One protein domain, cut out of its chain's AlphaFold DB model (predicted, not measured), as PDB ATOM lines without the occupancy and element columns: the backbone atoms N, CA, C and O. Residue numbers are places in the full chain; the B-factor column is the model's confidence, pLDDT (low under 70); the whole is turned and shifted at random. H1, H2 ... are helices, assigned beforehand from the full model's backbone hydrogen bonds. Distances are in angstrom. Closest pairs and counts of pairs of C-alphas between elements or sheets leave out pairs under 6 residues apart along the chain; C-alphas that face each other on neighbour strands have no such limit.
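What this domain is: This is residues 533 to 594 of the 1170 residues of the protein "Predicted nuclease (RecB family)" of Prochlorococcus marinus (strain MIT 9215) (UniProt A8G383). H1 and H4 lie side by side; short H2 and H3 sit at one end, and residues 588 to 594 of H5 stick out at the other. Printed are 62 residues with five named helices, H1 to H5 in order, and no named strand: all helix. The whole is only just loose, close to compact, with a radius of gyration of the C-alphas of 13.0 A, spanning 40 by 25 by 15 A.

How they stand to each other: Begin at H1, residues 533 to 542: it touches H4, residues 573 to 583, opposite ways at a shallow tilt of 17 degrees, closest at C-alphas 537 and 580, 4.4 A. H2, residues 546 to 551, is apart from H1, only just, at 8.3 A. H3, residues 559 to 563, only just touches H4, with 3 pairs of C-alphas within 8 A. H5, residues 585 to 594, meets H4 only through their link. Every O i to N i+4 pair is within hydrogen-bond range in H1 to H4; in H5, 4 of 6.

Where its parts are: Find C-alpha 533 at (49.179, -49.539, 44.940); H1 runs 14.1 A from there. H4 runs 15.6 A, and H5 15.0 A to C-alpha 594 at (47.318, -66.239, 36.632).

The domain as a whole: The printed part has no cut and no long link; residues 546 to 564 have pLDDT under 70.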
ATOM      1  N   LEU A 533      49.611 -50.295  46.123       83.19
ATOM      2  CA  LEU A 533      49.179 -49.539  44.940       83.19
ATOM      3  C   LEU A 533      47.659 -49.541  44.714       83.19
ATOM      4  O   LEU A 533      47.134 -48.558  44.200       83.19
ATOM      5  N   GLU A 534      46.953 -50.610  45.085       80.25
ATOM      6  CA  GLU A 534      45.488 -50.679  44.985       80.25
ATOM      7  C   GLU A 534      44.836 -49.793  46.043       80.25
ATOM      8  O   GLU A 534      43.908 -49.056  45.731       80.25
ATOM      9  N   SER A 535      45.384 -49.774  47.261       82.56
ATOM     10  CA  SER A 535      44.947 -48.844  48.307       82.56
ATOM     11  C   SER A 535      45.143 -47.382  47.886       82.56
ATOM     12  O   SER A 535      44.231 -46.564  48.014       82.56
ATOM     13  N   LEU A 536      46.300 -47.052  47.304       86.88
ATOM     14  CA  LEU A 536      46.578 -45.712  46.777       86.88
ATOM     15  C   LEU A 536      45.687 -45.351  45.582       86.88
ATOM     16  O   LEU A 536      45.230 -44.211  45.485       86.88
ATOM     17  N   SER A 537      45.418 -46.314  44.695       88.12
ATOM     18  CA  SER A 537      44.442 -46.173  43.612       88.12
ATOM     19  C   SER A 537      43.071 -45.827  44.183       88.12
ATOM     20  O   SER A 537      42.516 -44.790  43.829       88.12
ATOM     21  N   GLN A 538      42.562 -46.633  45.118       83.75
ATOM     22  CA  GLN A 538      41.253 -46.424  45.729       83.75
ATOM     23  C   GLN A 538      41.165 -45.058  46.406       83.75
ATOM     24  O   GLN A 538      40.208 -44.330  46.187       83.75
ATOM     25  N   LYS A 539      42.213 -44.639  47.119       86.81
ATOM     26  CA  LYS A 539      42.280 -43.310  47.730       86.81
ATOM     27  C   LYS A 539      42.148 -42.177  46.707       86.81
ATOM     28  O   LYS A 539      41.462 -41.197  46.977       86.81
ATOM     29  N   LEU A 540      42.790 -42.279  45.539       87.44
ATOM     30  CA  LEU A 540      42.631 -41.283  44.471       87.44
ATOM     31  C   LEU A 540      41.223 -41.294  43.873       87.44
ATOM     32  O   LEU A 540      40.707 -40.229  43.534       87.44
ATOM     33  N   LEU A 541      40.622 -42.475  43.742       85.19
ATOM     34  CA  LEU A 541      39.269 -42.631  43.223       85.19
ATOM     35  C   LEU A 541      38.240 -42.079  44.215       85.19
ATOM     36  O   LEU A 541      37.412 -41.267  43.823       85.19
ATOM     37  N   ASP A 542      38.333 -42.416  45.501       85.12
ATOM     38  CA  ASP A 542      37.412 -41.999  46.566       85.12
ATOM     39  C   ASP A 542      37.300 -40.478  46.709       85.12
ATOM     40  O   ASP A 542      36.234 -39.963  47.031       85.12
ATOM     41  N   GLU A 543      38.373 -39.752  46.402       87.00
ATOM     42  CA  GLU A 543      38.420 -38.289  46.435       87.00
ATOM     43  C   GLU A 543      37.649 -37.592  45.300       87.00
ATOM     44  O   GLU A 543      37.475 -36.372  45.352       87.00
ATOM     45  N   LEU A 544      37.221 -38.327  44.270       84.81
ATOM     46  CA  LEU A 544      36.390 -37.793  43.190       84.81
ATOM     47  C   LEU A 544      34.914 -37.708  43.633       84.81
ATOM     48  O   LEU A 544      34.456 -38.591  44.362       84.81
ATOM     49  N   PRO A 545      34.139 -36.705  43.174       82.00
ATOM     50  CA  PRO A 545      32.699 -36.641  43.438       82.00
ATOM     51  C   PRO A 545      31.963 -37.881  42.909       82.00
ATOM     52  O   PRO A 545      32.261 -38.348  41.805       82.00
ATOM     53  N   GLU A 546      30.982 -38.398  43.656       69.00
ATOM     54  CA  GLU A 546      30.191 -39.571  43.240       69.00
ATOM     55  C   GLU A 546      29.424 -39.312  41.933       69.00
ATOM     56  O   GLU A 546      29.280 -40.212  41.104       69.00
ATOM     57  N   GLU A 547      29.007 -38.069  41.684       67.44
ATOM     58  CA  GLU A 547      28.379 -37.656  40.428       67.44
ATOM     59  C   GLU A 547      29.330 -37.859  39.239       67.44
ATOM     60  O   GLU A 547      28.922 -38.363  38.200       67.44
ATOM     61  N   TYR A 548      30.623 -37.546  39.390       68.69
ATOM     62  CA  TYR A 548      31.608 -37.742  38.320       68.69
ATOM     63  C   TYR A 548      31.923 -39.222  38.076       68.69
ATOM     64  O   TYR A 548      32.065 -39.644  36.929       68.69
ATOM     65  N   LYS A 549      31.984 -40.027  39.145       61.94
ATOM     66  CA  LYS A 549      32.178 -41.483  39.036       61.94
ATOM     67  C   LYS A 549      31.023 -42.154  38.290       61.94
ATOM     68  O   LYS A 549      31.251 -43.068  37.506       61.94
ATOM     69  N   THR A 550      29.798 -41.678  38.511       54.19
ATOM     70  CA  THR A 550      28.578 -42.219  37.893       54.19
ATOM     71  C   THR A 550      28.313 -41.664  36.491       54.19
ATOM     72  O   THR A 550      27.760 -42.381  35.658       54.19
ATOM     73  N   LEU A 551      28.758 -40.443  36.170       54.44
ATOM     74  CA  LEU A 551      28.595 -39.821  34.846       54.44
ATOM     75  C   LEU A 551      29.255 -40.608  33.707       54.44
ATOM     76  O   LEU A 551      28.692 -40.653  32.623       54.44
ATOM     77  N   LYS A 552      30.358 -41.332  33.943       48.53
ATOM     78  CA  LYS A 552      30.959 -42.210  32.916       48.53
ATOM     79  C   LYS A 552      30.084 -43.395  32.480       48.53
ATOM     80  O   LYS A 552      30.431 -44.074  31.519       48.53
ATOM     81  N   SER A 553      28.965 -43.648  33.163       40.12
ATOM     82  CA  SER A 553      27.941 -44.610  32.718       40.12
ATOM     83  C   SER A 553      26.881 -43.989  31.796       40.12
ATOM     84  O   SER A 553      26.113 -44.714  31.169       40.12
ATOM     85  N   LYS A 554      26.842 -42.656  31.696       36.34
ATOM     86  CA  LYS A 554      25.897 -41.883  30.889       36.34
ATOM     87  C   LYS A 554      26.688 -40.905  30.022       36.34
ATOM     88  O   LYS A 554      26.909 -39.774  30.446       36.34
ATOM     89  N   GLU A 555      27.070 -41.339  28.815       39.78
ATOM     90  CA  GLU A 555      27.535 -40.452  27.734       39.78
ATOM     91  C   GLU A 555      26.505 -39.307  27.606       39.78
ATOM     92  O   GLU A 555      25.430 -39.500  27.044       39.78
ATOM     93  N   SER A 556      26.761 -38.154  28.224       38.19
ATOM     94  CA  SER A 556      25.835 -37.020  28.309       38.19
ATOM     95  C   SER A 556      26.599 -35.722  28.076       38.19
ATOM     96  O   SER A 556      27.786 -35.620  28.379       38.19
ATOM     97  N   ASN A 557      25.916 -34.698  27.559       37.41
ATOM     98  CA  ASN A 557      26.526 -33.408  27.216       37.41
ATOM     99  C   ASN A 557      27.178 -32.664  28.410       37.41
ATOM    100  O   ASN A 557      27.926 -31.717  28.179       37.41
ATOM    101  N   ASP A 558      26.957 -33.105  29.657       45.38
ATOM    102  CA  ASP A 558      27.582 -32.554  30.873       45.38
ATOM    103  C   ASP A 558      28.985 -33.131  31.180       45.38
ATOM    104  O   ASP A 558      29.651 -32.667  32.113       45.38
ATOM    105  N   GLU A 559      29.485 -34.105  30.404       51.94
ATOM    106  CA  GLU A 559      30.813 -34.715  30.614       51.94
ATOM    107  C   GLU A 559      31.950 -33.680  30.602       51.94
ATOM    108  O   GLU A 559      32.809 -33.677  31.488       51.94
ATOM    109  N   THR A 560      31.928 -32.731  29.663       58.47
ATOM    110  CA  THR A 560      32.980 -31.702  29.539       58.47
ATOM    111  C   THR A 560      33.023 -30.725  30.716       58.47
ATOM    112  O   THR A 560      34.092 -30.180  31.014       58.47
ATOM    113  N   PHE A 561      31.904 -30.510  31.416       62.00
ATOM    114  CA  PHE A 561      31.864 -29.649  32.601       62.00
ATOM    115  C   PHE A 561      32.628 -30.274  33.769       62.00
ATOM    116  O   PHE A 561      33.420 -29.598  34.431       62.00
ATOM    117  N   TRP A 562      32.420 -31.569  34.017       64.38
ATOM    118  CA  TRP A 562      33.071 -32.259  35.127       64.38
ATOM    119  C   TRP A 562      34.505 -32.676  34.816       64.38
ATOM    120  O   TRP A 562      35.347 -32.604  35.709       64.38
ATOM    121  N   GLU A 563      34.812 -33.045  33.567       67.50
ATOM    122  CA  GLU A 563      36.170 -33.432  33.171       67.50
ATOM    123  C   GLU A 563      37.203 -32.339  33.449       67.50
ATOM    124  O   GLU A 563      38.313 -32.662  33.857       67.50
ATOM    125  N   ASN A 564      36.836 -31.065  33.282       69.94
ATOM    126  CA  ASN A 564      37.748 -29.932  33.450       69.94
ATOM    127  C   ASN A 564      37.815 -29.391  34.887       69.94
ATOM    128  O   ASN A 564      38.625 -28.505  35.170       69.94
ATOM    129  N   LYS A 565      36.986 -29.894  35.815       82.25
ATOM    130  CA  LYS A 565      37.077 -29.482  37.221       82.25
ATOM    131  C   LYS A 565      38.346 -30.030  37.852       82.25
ATOM    132  O   LYS A 565      38.683 -31.201  37.706       82.25
ATOM    133  N   THR A 566      39.033 -29.169  38.590       84.25
ATOM    134  CA  THR A 566      40.272 -29.512  39.283       84.25
ATOM    135  C   THR A 566      39.970 -30.030  40.685       84.25
ATOM    136  O   THR A 566      39.291 -29.367  41.469       84.25
ATOM    137  N   GLY A 567      40.489 -31.210  41.019       79.12
ATOM    138  CA  GLY A 567      40.426 -31.757  42.367       79.12
ATOM    139  C   GLY A 567      41.403 -31.082  43.324       79.12
ATOM    140  O   GLY A 567      42.281 -30.310  42.934       79.12
ATOM    141  N   LYS A 568      41.312 -31.438  44.610       80.19
ATOM    142  CA  LYS A 568      42.179 -30.904  45.680       80.19
ATOM    143  C   LYS A 568      43.685 -31.108  45.441       80.19
ATOM    144  O   LYS A 568      44.504 -30.471  46.094       80.19
ATOM    145  N   ARG A 569      44.049 -31.997  44.511       78.62
ATOM    146  CA  ARG A 569      45.431 -32.329  44.133       78.62
ATOM    147  C   ARG A 569      45.973 -31.503  42.962       78.62
ATOM    148  O   ARG A 569      47.106 -31.727  42.547       78.62
ATOM    149  N   GLY A 570      45.196 -30.553  42.436       83.62
ATOM    150  CA  GLY A 570      45.613 -29.698  41.319       83.62
ATOM    151  C   GLY A 570      45.596 -30.391  39.952       83.62
ATOM    152  O   GLY A 570      46.145 -29.839  39.005       83.62
ATOM    153  N   LEU A 571      44.991 -31.579  39.866       87.44
ATOM    154  CA  LEU A 571      44.712 -32.297  38.623       87.44
ATOM    155  C   LEU A 571      43.238 -32.160  38.264       87.44
ATOM    156  O   LEU A 571      42.395 -32.085  39.163       87.44
ATOM    157  N   SER A 572      42.914 -32.187  36.976       90.56
ATOM    158  CA  SER A 572      41.542 -32.399  36.530       90.56
ATOM    159  C   SER A 572      41.001 -33.735  37.047       90.56
ATOM    160  O   SER A 572      41.753 -34.694  37.260       90.56
ATOM    161  N   PHE A 573      39.688 -33.834  37.252       89.00
ATOM    162  CA  PHE A 573      39.063 -35.089  37.668       89.00
ATOM    163  C   PHE A 573      39.327 -36.219  36.668       89.00
ATOM    164  O   PHE A 573      39.558 -37.356  37.084       89.00
ATOM    165  N   ARG A 574      39.410 -35.902  35.370       87.94
ATOM    166  CA  ARG A 574      39.826 -36.842  34.321       87.94
ATOM    167  C   ARG A 574      41.246 -37.365  34.551       87.94
ATOM    168  O   ARG A 574      41.457 -38.578  34.532       87.94
ATOM    169  N   ALA A 575      42.212 -36.469  34.756       90.25
ATOM    170  CA  ALA A 575      43.611 -36.837  34.969       90.25
ATOM    171  C   ALA A 575      43.802 -37.618  36.279       90.25
ATOM    172  O   ALA A 575      44.550 -38.595  36.311       90.25
ATOM    173  N   GLN A 576      43.093 -37.237  37.345       90.88
ATOM    174  CA  GLN A 576      43.103 -37.952  38.623       90.88
ATOM    175  C   GLN A 576      42.501 -39.360  38.499       90.88
ATOM    176  O   GLN A 576      43.092 -40.311  39.014       90.88
ATOM    177  N   LEU A 577      41.382 -39.511  37.783       88.19
ATOM    178  CA  LEU A 577      40.766 -40.809  37.496       88.19
ATOM    179  C   LEU A 577      41.730 -41.720  36.723       88.19
ATOM    180  O   LEU A 577      41.954 -42.867  37.108       88.19
ATOM    181  N   LEU A 578      42.348 -41.191  35.661       91.06
ATOM    182  CA  LEU A 578      43.354 -41.916  34.890       91.06
ATOM    183  C   LEU A 578      44.539 -42.331  35.767       91.06
ATOM    184  O   LEU A 578      44.954 -43.486  35.716       91.06
ATOM    185  N   LEU A 579      45.069 -41.414  36.581       92.38
ATOM    186  CA  LEU A 579      46.188 -41.696  37.475       92.38
ATOM    187  C   LEU A 579      45.851 -42.820  38.460       92.38
ATOM    188  O   LEU A 579      46.664 -43.730  38.611       92.38
ATOM    189  N   GLY A 580      44.658 -42.798  39.066       89.88
ATOM    190  CA  GLY A 580      44.169 -43.886  39.916       89.88
ATOM    191  C   GLY A 580      44.208 -45.224  39.178       89.88
ATOM    192  O   GLY A 580      44.880 -46.160  39.609       89.88
ATOM    193  N   HIS A 581      43.615 -45.284  37.985       89.94
ATOM    194  CA  HIS A 581      43.618 -46.505  37.180       89.94
ATOM    195  C   HIS A 581      45.029 -46.972  36.785       89.94
ATOM    196  O   HIS A 581      45.277 -48.181  36.768       89.94
ATOM    197  N   LEU A 582      45.962 -46.060  36.485       92.50
ATOM    198  CA  LEU A 582      47.337 -46.401  36.105       92.50
ATOM    199  C   LEU A 582      48.126 -47.070  37.241       92.50
ATOM    200  O   LEU A 582      48.960 -47.931  36.956       92.50
ATOM    201  N   LEU A 583      47.854 -46.746  38.513       91.31
ATOM    202  CA  LEU A 583      48.564 -47.350  39.655       91.31
ATOM    203  C   LEU A 583      48.363 -48.871  39.737       91.31
ATOM    204  O   LEU A 583      49.299 -49.602  40.061       91.31
ATOM    205  N   ALA A 584      47.176 -49.359  39.376       85.12
ATOM    206  CA  ALA A 584      46.857 -50.786  39.373       85.12
ATOM    207  C   ALA A 584      47.116 -51.486  38.015       85.12
ATOM    208  O   ALA A 584      46.886 -52.689  37.891       85.12
ATOM    209  N   PHE A 585      47.646 -50.781  37.004       89.12
ATOM    210  CA  PHE A 585      47.846 -51.306  35.641       89.12
ATOM    211  C   PHE A 585      48.681 -52.594  35.601       89.12
ATOM    212  O   PHE A 585      48.204 -53.631  35.147       89.12
ATOM    213  N   HIS A 586      49.921 -52.554  36.107       87.31
ATOM    214  CA  HIS A 586      50.833 -53.706  36.050       87.31
ATOM    215  C   HIS A 586      50.319 -54.897  36.859       87.31
ATOM    216  O   HIS A 586      50.638 -56.044  36.553       87.31
ATOM    217  N   HIS A 587      49.518 -54.623  37.891       82.81
ATOM    218  CA  HIS A 587      48.871 -55.670  38.657       82.81
ATOM    219  C   HIS A 587      47.794 -56.381  37.826       82.81
ATOM    220  O   HIS A 587      47.822 -57.609  37.764       82.81
ATOM    221  N   ARG A 588      46.918 -55.633  37.133       81.56
ATOM    222  CA  ARG A 588      45.905 -56.194  36.218       81.56
ATOM    223  C   ARG A 588      46.529 -57.018  35.089       81.56
ATOM    224  O   ARG A 588      46.094 -58.141  34.868       81.56
ATOM    225  N   GLU A 589      47.591 -56.517  34.456       83.12
ATOM    226  CA  GLU A 589      48.322 -57.250  33.405       83.12
ATOM    227  C   GLU A 589      48.853 -58.602  33.904       83.12
ATOM    228  O   GLU A 589      48.647 -59.633  33.270       83.12
ATOM    229  N   ASN A 590      49.499 -58.620  35.075       81.44
ATOM    230  CA  ASN A 590      50.034 -59.851  35.658       81.44
ATOM    231  C   ASN A 590      48.924 -60.816  36.121       81.44
ATOM    232  O   ASN A 590      49.124 -62.028  36.153       81.44
ATOM    233  N   LYS A 591      47.757 -60.292  36.506       75.88
ATOM    234  CA  LYS A 591      46.628 -61.074  37.027       75.88
ATOM    235  C   LYS A 591      46.031 -62.014  35.981       75.88
ATOM    236  O   LYS A 591      45.635 -63.115  36.342       75.88
ATOM    237  N   ILE A 592      45.998 -61.607  34.714       77.44
ATOM    238  CA  ILE A 592      45.403 -62.410  33.635       77.44
ATOM    239  C   ILE A 592      46.199 -63.663  33.347       77.44
ATOM    240  O   ILE A 592      45.605 -64.719  33.167       77.44
ATOM    241  N   ASP A 593      47.528 -63.579  33.384       75.06
ATOM    242  CA  ASP A 593      48.356 -64.771  33.220       75.06
ATOM    243  C   ASP A 593      48.018 -65.814  34.303       75.06
ATOM    244  O   ASP A 593      47.926 -67.003  34.009       75.06
ATOM    245  N   TRP A 594      47.765 -65.370  35.541       78.25
ATOM    246  CA  TRP A 594      47.318 -66.239  36.632       78.25
ATOM    247  C   TRP A 594      45.885 -66.743  36.462       78.25
ATOM    248  O   TRP A 594      45.635 -67.914  36.720       78.25
TER     249      TRP A 594